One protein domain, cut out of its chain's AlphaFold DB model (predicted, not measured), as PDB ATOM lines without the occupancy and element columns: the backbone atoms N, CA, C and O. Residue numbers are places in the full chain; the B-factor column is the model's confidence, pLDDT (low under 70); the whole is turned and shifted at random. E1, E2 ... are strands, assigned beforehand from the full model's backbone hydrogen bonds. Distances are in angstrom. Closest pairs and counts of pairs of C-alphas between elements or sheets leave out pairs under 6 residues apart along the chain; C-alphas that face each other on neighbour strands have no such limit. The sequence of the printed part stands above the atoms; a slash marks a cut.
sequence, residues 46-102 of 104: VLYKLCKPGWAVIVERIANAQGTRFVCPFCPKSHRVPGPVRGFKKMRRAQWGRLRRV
ATOM      1  N   VAL A  46     190.278 181.916  87.848       86.69
ATOM      2  CA  VAL A  46     189.474 182.875  87.096       86.69
ATOM      3  C   VAL A  46     188.201 183.186  87.864       86.69
ATOM      4  O   VAL A  46     187.534 182.314  88.416       86.69
ATOM      5  N   LEU A  47     187.848 184.467  87.882       88.50
ATOM      6  CA  LEU A  47     186.639 184.953  88.522       88.50
ATOM      7  C   LEU A  47     185.527 185.154  87.492       88.50
ATOM      8  O   LEU A  47     185.695 185.836  86.474       88.50
ATOM      9  N   TYR A  48     184.368 184.600  87.813       88.50
ATOM     10  CA  TYR A  48     183.164 184.656  86.999       88.50
ATOM     11  C   TYR A  48     182.062 185.417  87.733       88.50
ATOM     12  O   TYR A  48     181.888 185.250  88.937       88.50
ATOM     13  N   LYS A  49     181.316 186.270  87.032       88.31
ATOM     14  CA  LYS A  49     180.231 187.064  87.632       88.31
ATOM     15  C   LYS A  49     179.025 186.197  87.946       88.31
ATOM     16  O   LYS A  49     178.538 185.501  87.067       88.31
ATOM     17  N   LEU A  50     178.485 186.331  89.147       88.69
ATOM     18  CA  LEU A  50     177.207 185.714  89.499       88.69
ATOM     19  C   LEU A  50     176.028 186.628  89.169       88.69
ATOM     20  O   LEU A  50     176.195 187.838  89.019       88.69
ATOM     21  N   CYS A  51     174.826 186.044  89.151       86.12
ATOM     22  CA  CYS A  51     173.562 186.765  88.981       86.12
ATOM     23  C   CYS A  51     173.367 187.892  90.001       86.12
ATOM     24  O   CYS A  51     172.749 188.904  89.689       86.12
ATOM     25  N   LYS A  52     173.927 187.750  91.211       84.12
ATOM     26  CA  LYS A  52     173.921 188.816  92.215       84.12
ATOM     27  C   LYS A  52     175.115 189.758  92.015       84.12
ATOM     28  O   LYS A  52     176.260 189.325  92.185       84.12
ATOM     29  N   PRO A  53     174.881 191.062  91.768       83.69
ATOM     30  CA  PRO A  53     175.951 192.048  91.737       83.69
ATOM     31  C   PRO A  53     176.729 192.046  93.055       83.69
ATOM     32  O   PRO A  53     176.177 191.865  94.142       83.69
ATOM     33  N   GLY A  54     178.036 192.247  92.973       86.06
ATOM     34  CA  GLY A  54     178.910 192.183  94.144       86.06
ATOM     35  C   GLY A  54     179.384 190.778  94.504       86.06
ATOM     36  O   GLY A  54     180.097 190.649  95.493       86.06
ATOM     37  N   TRP A  55     179.038 189.745  93.730       88.88
ATOM     38  CA  TRP A  55     179.522 188.379  93.924       88.88
ATOM     39  C   TRP A  55     180.158 187.798  92.660       88.88
ATOM     40  O   TRP A  55     179.737 188.076  91.536       88.88
ATOM     41  N   ALA A  56     181.184 186.975  92.863       90.56
ATOM     42  CA  ALA A  56     181.842 186.202  91.823       90.56
ATOM     43  C   ALA A  56     182.089 184.762  92.289       90.56
ATOM     44  O   ALA A  56     182.257 184.521  93.485       90.56
ATOM     45  N   VAL A  57     182.124 183.815  91.355       91.12
ATOM     46  CA  VAL A  57     182.549 182.434  91.603       91.12
ATOM     47  C   VAL A  57     184.014 182.278  91.193       91.12
ATOM     48  O   VAL A  57     184.436 182.809  90.162       91.12
ATOM     49  N   ILE A  58     184.801 181.621  92.044       90.31
ATOM     50  CA  ILE A  58     186.214 181.313  91.806       90.31
ATOM     51  C   ILE A  58     186.278 179.965  91.102       90.31
ATOM     52  O   ILE A  58     185.803 178.964  91.641       90.31
ATOM     53  N   VAL A  59     186.876 179.952  89.918       90.44
ATOM     54  CA  VAL A  59     186.977 178.772  89.062       90.44
ATOM     55  C   VAL A  59     188.440 178.513  88.763       90.44
ATOM     56  O   VAL A  59     189.166 179.421  88.361       90.44
ATOM     57  N   GLU A  60     188.882 177.279  88.950       87.06
ATOM     58  CA  GLU A  60     190.229 176.885  88.546       87.06
ATOM     59  C   GLU A  60     190.285 176.675  87.031       87.06
ATOM     60  O   GLU A  60     189.437 175.987  86.459       87.06
ATOM     61  N   ARG A  61     191.252 177.306  86.358       80.75
ATOM     62  CA  ARG A  61     191.315 177.292  84.896       80.75
ATOM     63  C   ARG A  61     192.062 176.066  84.388       80.75
ATOM     64  O   ARG A  61     193.273 176.097  84.220       80.75
ATOM     65  N   ILE A  62     191.328 175.019  84.052       78.25
ATOM     66  CA  ILE A  62     191.905 173.820  83.445       78.25
ATOM     67  C   ILE A  62     191.808 173.953  81.917       78.25
ATOM     68  O   ILE A  62     190.756 174.302  81.376       78.25
ATOM     69  N   ALA A  63     192.916 173.732  81.204       67.94
ATOM     70  CA  ALA A  63     192.903 173.706  79.743       67.94
ATOM     71  C   ALA A  63     192.031 172.532  79.263       67.94
ATOM     72  O   ALA A  63     192.195 171.415  79.743       67.94
ATOM     73  N   ASN A  64     191.103 172.788  78.335       68.38
ATOM     74  CA  ASN A  64     190.153 171.807  77.779       68.38
ATOM     75  C   ASN A  64     189.100 171.248  78.753       68.38
ATOM     76  O   ASN A  64     188.483 170.224  78.463       68.38
ATOM     77  N   ALA A  65     188.855 171.892  79.895       70.44
ATOM     78  CA  ALA A  65     187.829 171.406  80.810       70.44
ATOM     79  C   ALA A  65     186.416 171.561  80.227       70.44
ATOM     80  O   ALA A  65     185.978 172.649  79.845       70.44
ATOM     81  N   GLN A  66     185.689 170.442  80.207       69.19
ATOM     82  CA  GLN A  66     184.257 170.411  79.950       69.19
ATOM     83  C   GLN A  66     183.565 171.123  81.114       69.19
ATOM     84  O   GLN A  66     183.751 170.758  82.275       69.19
ATOM     85  N   GLY A  67     182.838 172.202  80.820       78.19
ATOM     86  CA  GLY A  67     182.349 173.107  81.854       78.19
ATOM     87  C   GLY A  67     181.579 172.405  82.979       78.19
ATOM     88  O   GLY A  67     180.647 171.640  82.736       78.19
ATOM     89  N   THR A  68     181.955 172.693  84.222       86.00
ATOM     90  CA  THR A  68     181.275 172.252  85.438       86.00
ATOM     91  C   THR A  68     179.996 173.058  85.638       86.00
ATOM     92  O   THR A  68     180.014 174.292  85.603       86.00
ATOM     93  N   ARG A  69     178.878 172.362  85.868       89.19
ATOM     94  CA  ARG A  69     177.625 172.989  86.303       89.19
ATOM     95  C   ARG A  69     177.659 173.213  87.810       89.19
ATOM     96  O   ARG A  69     177.968 172.290  88.554       89.19
ATOM     97  N   PHE A  70     177.289 174.403  88.264       88.19
ATOM     98  CA  PHE A  70     177.058 174.685  89.678       88.19
ATOM     99  C   PHE A  70     175.678 175.308  89.880       88.19
ATOM    100  O   PHE A  70     175.157 176.003  89.006       88.19
ATOM    101  N   VAL A  71     175.075 175.058  91.039       88.06
ATOM    102  CA  VAL A  71     173.806 175.684  91.426       88.06
ATOM    103  C   VAL A  71     174.103 177.074  91.972       88.06
ATOM    104  O   VAL A  71     174.878 177.232  92.919       88.06
ATOM    105  N   CYS A  72     173.516 178.101  91.364       86.38
ATOM    106  CA  CYS A  72     173.677 179.462  91.846       86.38
ATOM    107  C   CYS A  72     172.856 179.660  93.125       86.38
ATOM    108  O   CYS A  72     171.645 179.467  93.093       86.38
ATOM    109  N   PRO A  73     173.436 180.145  94.233       86.25
ATOM    110  CA  PRO A  73     172.656 180.432  95.440       86.25
ATOM    111  C   PRO A  73     171.759 181.677  95.301       86.25
ATOM    112  O   PRO A  73     171.061 182.046  96.239       86.25
ATOM    113  N   PHE A  74     171.813 182.377  94.163       85.50
ATOM    114  CA  PHE A  74     171.127 183.654  93.951       85.50
ATOM    115  C   PHE A  74     170.063 183.618  92.850       85.50
ATOM    116  O   PHE A  74     169.398 184.627  92.633       85.50
ATOM    117  N   CYS A  75     169.912 182.501  92.138       86.19
ATOM    118  CA  CYS A  75     168.872 182.318  91.130       86.19
ATOM    119  C   CYS A  75     168.499 180.833  91.022       86.19
ATOM    120  O   CYS A  75     169.331 179.987  91.332       86.19
ATOM    121  N   PRO A  76     167.301 180.488  90.523       88.56
ATOM    122  CA  PRO A  76     166.877 179.091  90.390       88.56
ATOM    123  C   PRO A  76     167.639 178.316  89.300       88.56
ATOM    124  O   PRO A  76     167.463 177.111  89.157       88.56
ATOM    125  N   LYS A  77     168.471 178.998  88.501       87.69
ATOM    126  CA  LYS A  77     169.208 178.399  87.390       87.69
ATOM    127  C   LYS A  77     170.548 177.825  87.849       87.69
ATOM    128  O   LYS A  77     171.252 178.402  88.683       87.69
ATOM    129  N   SER A  78     170.909 176.692  87.255       89.00
ATOM    130  CA  SER A  78     172.279 176.189  87.276       89.00
ATOM    131  C   SER A  78     173.106 176.920  86.234       89.00
ATOM    132  O   SER A  78     172.585 177.294  85.195       89.00
ATOM    133  N   HIS A  79     174.397 177.006  86.469       89.69
ATOM    134  CA  HIS A  79     175.316 177.764  85.650       89.69
ATOM    135  C   HIS A  79     176.516 176.926  85.252       89.69
ATOM    136  O   HIS A  79     176.981 176.125  86.061       89.69
ATOM    137  N   ARG A  80     177.059 177.138  84.052       89.00
ATOM    138  CA  ARG A  80     178.273 176.462  83.580       89.00
ATOM    139  C   ARG A  80     179.498 177.367  83.687       89.00
ATOM    140  O   ARG A  80     179.462 178.555  83.363       89.00
ATOM    141  N   VAL A  81     180.599 176.783  84.151       89.50
ATOM    142  CA  VAL A  81     181.933 177.398  84.208       89.50
ATOM    143  C   VAL A  81     182.979 176.401  83.718       89.50
ATOM    144  O   VAL A  81     182.822 175.216  83.967       89.50
ATOM    145  N   PRO A  82     184.070 176.816  83.057       87.31
ATOM    146  CA  PRO A  82     185.014 175.906  82.397       87.31
ATOM    147  C   PRO A  82     185.957 175.165  83.361       87.31
ATOM    148  O   PRO A  82     187.068 174.824  82.989       87.31
ATOM    149  N   GLY A  83     185.580 174.964  84.619       87.44
ATOM    150  CA  GLY A  83     186.418 174.285  85.601       87.44
ATOM    151  C   GLY A  83     185.726 174.135  86.951       87.44
ATOM    152  O   GLY A  83     184.616 174.646  87.134       87.44
ATOM    153  N   PRO A  84     186.370 173.459  87.914       88.00
ATOM    154  CA  PRO A  84     185.780 173.219  89.219       88.00
ATOM    155  C   PRO A  84     185.601 174.529  89.990       88.00
ATOM    156  O   PRO A  84     186.474 175.406  90.012       88.00
ATOM    157  N   VAL A  85     184.450 174.647  90.652       89.25
ATOM    158  CA  VAL A  85     184.136 175.779  91.523       89.25
ATOM    159  C   VAL A  85     184.866 175.605  92.848       89.25
ATOM    160  O   VAL A  85     184.600 174.675  93.602       89.25
ATOM    161  N   ARG A  86     185.769 176.536  93.152       88.50
ATOM    162  CA  ARG A  86     186.518 176.572  94.419       88.50
ATOM    163  C   ARG A  86     185.768 177.315  95.522       88.50
ATOM    164  O   ARG A  86     186.030 177.097  96.697       88.50
ATOM    165  N   GLY A  87     184.845 178.202  95.155       88.44
ATOM    166  CA  GLY A  87     184.008 178.912  96.114       88.44
ATOM    167  C   GLY A  87     183.460 180.230  95.586       88.44
ATOM    168  O   GLY A  87     183.605 180.580  94.414       88.44
ATOM    169  N   PHE A  88     182.838 180.980  96.491       88.88
ATOM    170  CA  PHE A  88     182.178 182.248  96.202       88.88
ATOM    171  C   PHE A  88     182.933 183.401  96.857       88.88
ATOM    172  O   PHE A  88     183.324 183.332  98.020       88.88
ATOM    173  N   LYS A  89     183.109 184.497  96.122       87.56
ATOM    174  CA  LYS A  89     183.812 185.689  96.589       87.56
ATOM    175  C   LYS A  89     182.932 186.919  96.452       87.56
ATOM    176  O   LYS A  89     182.551 187.313  95.351       87.56
ATOM    177  N   LYS A  90     182.667 187.582  97.576       88.62
ATOM    178  CA  LYS A  90     182.037 188.903  97.586       88.62
ATOM    179  C   LYS A  90     183.060 189.961  97.164       88.62
ATOM    180  O   LYS A  90     184.121 190.089  97.771       88.62
ATOM    181  N   MET A  91     182.746 190.746  96.140       83.25
ATOM    182  CA  MET A  91     183.606 191.795  95.597       83.25
ATOM    183  C   MET A  91     182.910 193.157  95.660       83.25
ATOM    184  O   MET A  91     181.955 193.419  94.937       83.25
ATOM    185  N   ARG A  92     183.420 194.066  96.504       79.06
ATOM    186  CA  ARG A  92     182.867 195.430  96.649       79.06
ATOM    187  C   ARG A  92     183.279 196.397  95.533       79.06
ATOM    188  O   ARG A  92     182.594 197.385  95.306       79.06
ATOM    189  N   ARG A  93     184.402 196.131  94.860       74.38
ATOM    190  CA  ARG A  93     184.959 196.944  93.761       74.38
ATOM    191  C   ARG A  93     185.471 196.050  92.635       74.38
ATOM    192  O   ARG A  93     186.592 196.212  92.162       74.38
ATOM    193  N   ALA A  94     184.685 195.042  92.261       70.31
ATOM    194  CA  ALA A  94     185.023 194.260  91.083       70.31
ATOM    195  C   ALA A  94     185.035 195.188  89.870       70.31
ATOM    196  O   ALA A  94     184.054 195.880  89.597       70.31
ATOM    197  N   GLN A  95     186.133 195.178  89.119       73.94
ATOM    198  CA  GLN A  95     186.110 195.696  87.762       73.94
ATOM    199  C   GLN A  95     185.342 194.690  86.918       73.94
ATOM    200  O   GLN A  95     185.927 193.808  86.296       73.94
ATOM    201  N   TRP A  96     184.012 194.790  86.950       73.31
ATOM    202  CA  TRP A  96     183.118 193.867  86.263       73.31
ATOM    203  C   TRP A  96     183.504 193.716  84.788       73.31
ATOM    204  O   TRP A  96     183.421 192.615  84.265       73.31
ATOM    205  N   GLY A  97     184.006 194.755  84.120       72.50
ATOM    206  CA  GLY A  97     184.506 194.644  82.741       72.50
ATOM    207  C   GLY A  97     185.568 193.553  82.519       72.50
ATOM    208  O   GLY A  97     185.670 193.041  81.414       72.50
ATOM    209  N   ARG A  98     186.309 193.147  83.561       77.62
ATOM    210  CA  ARG A  98     187.362 192.116  83.502       77.62
ATOM    211  C   ARG A  98     186.911 190.721  83.948       77.62
ATOM    212  O   ARG A  98     187.671 189.771  83.812       77.62
ATOM    213  N   LEU A  99     185.710 190.593  84.514       82.88
ATOM    214  CA  LEU A  99     185.182 189.307  84.977       82.88
ATOM    215  C   LEU A  99     184.405 188.613  83.863       82.88
ATOM    216  O   LEU A  99     183.593 189.248  83.181       82.88
ATOM    217  N   ARG A 100     184.599 187.300  83.731       83.50
ATOM    218  CA  ARG A 100     183.888 186.500  82.731       83.50
ATOM    219  C   ARG A 100     182.424 186.327  83.123       83.50
ATOM    220  O   ARG A 100     182.091 186.279  84.308       83.50
ATOM    221  N   ARG A 101     181.538 186.279  82.129       85.44
ATOM    222  CA  ARG A 101     180.136 185.922  82.360       85.44
ATOM    223  C   ARG A 101     180.037 184.415  82.525       85.44
ATOM    224  O   ARG A 101     180.765 183.668  81.881       85.44
ATOM    225  N   VAL A 102     179.177 184.020  83.444       85.69
ATOM    226  CA  VAL A 102     178.775 182.635  83.620       85.69
ATOM    227  C   VAL A 102     177.818 182.269  82.489       85.69
ATOM    228  O   VAL A 102     177.003 183.106  82.101       85.69
TER     229      VAL A 102
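What this domain is: This is residues 46 to 102 of the 104 residues of an uncharacterized protein of Acidobacteria bacterium (UniProt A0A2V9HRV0). A small antiparallel sheet of three strands, E1, E2 and E5, has a second, two-stranded hairpin, E3 and E4, near the end where E2 ends and E5 begins. From E5 a tail without named elements, residues 91 to 102, folds back to E1, where residues 100 to 101 pair in parallel with residues 48 to 49. The printed part has 57 residues with five named strands, E1 to E5 along the chain, and no named helix; the class is all strand, though only 23 residues are in named elements. It is compact, with a radius of gyration of the C-alphas of 10.7 A and spans of 30 by 25 by 17 A.

Where its parts are: Find C-alpha 46 at (189.474, 182.875, 87.096), where E1, residues 46 to 49, begins its 10.2 A. E2, residues 55 to 59, covers 13.1 A. E5, residues 85 to 90, runs 14.6 A to C-alpha 90 at (182.037, 188.903, 97.586). Look then at E3, residues 68 to 71, and E4, residues 78 to 81, each 10.2 A long.

How they stand to each other: Start at inner strand E2: E1 and E2 form a hairpin, antiparallel at 146 degrees, with N 48 and O 57 at 3.0 A. E5 is antiparallel to E2 at 156 degrees; find N 58 of E2 and O 87 of E5 within hydrogen-bond range at 2.9 A. E3 and E4 form a hairpin at 146 degrees, with N 70 and O 79 at 2.8 A. Between the sheets, the closest C-alphas of E2 and E4, Val 59 and Val 81, are 7.1 A apart; E1 and E3 are apart.

The domain as a whole: The farthest C-alphas, Asn 64 and Arg 92, are 31.1 A apart. The printed part has no cut, and no link is long. Residues 63 to 64 and 66 have pLDDT under 70.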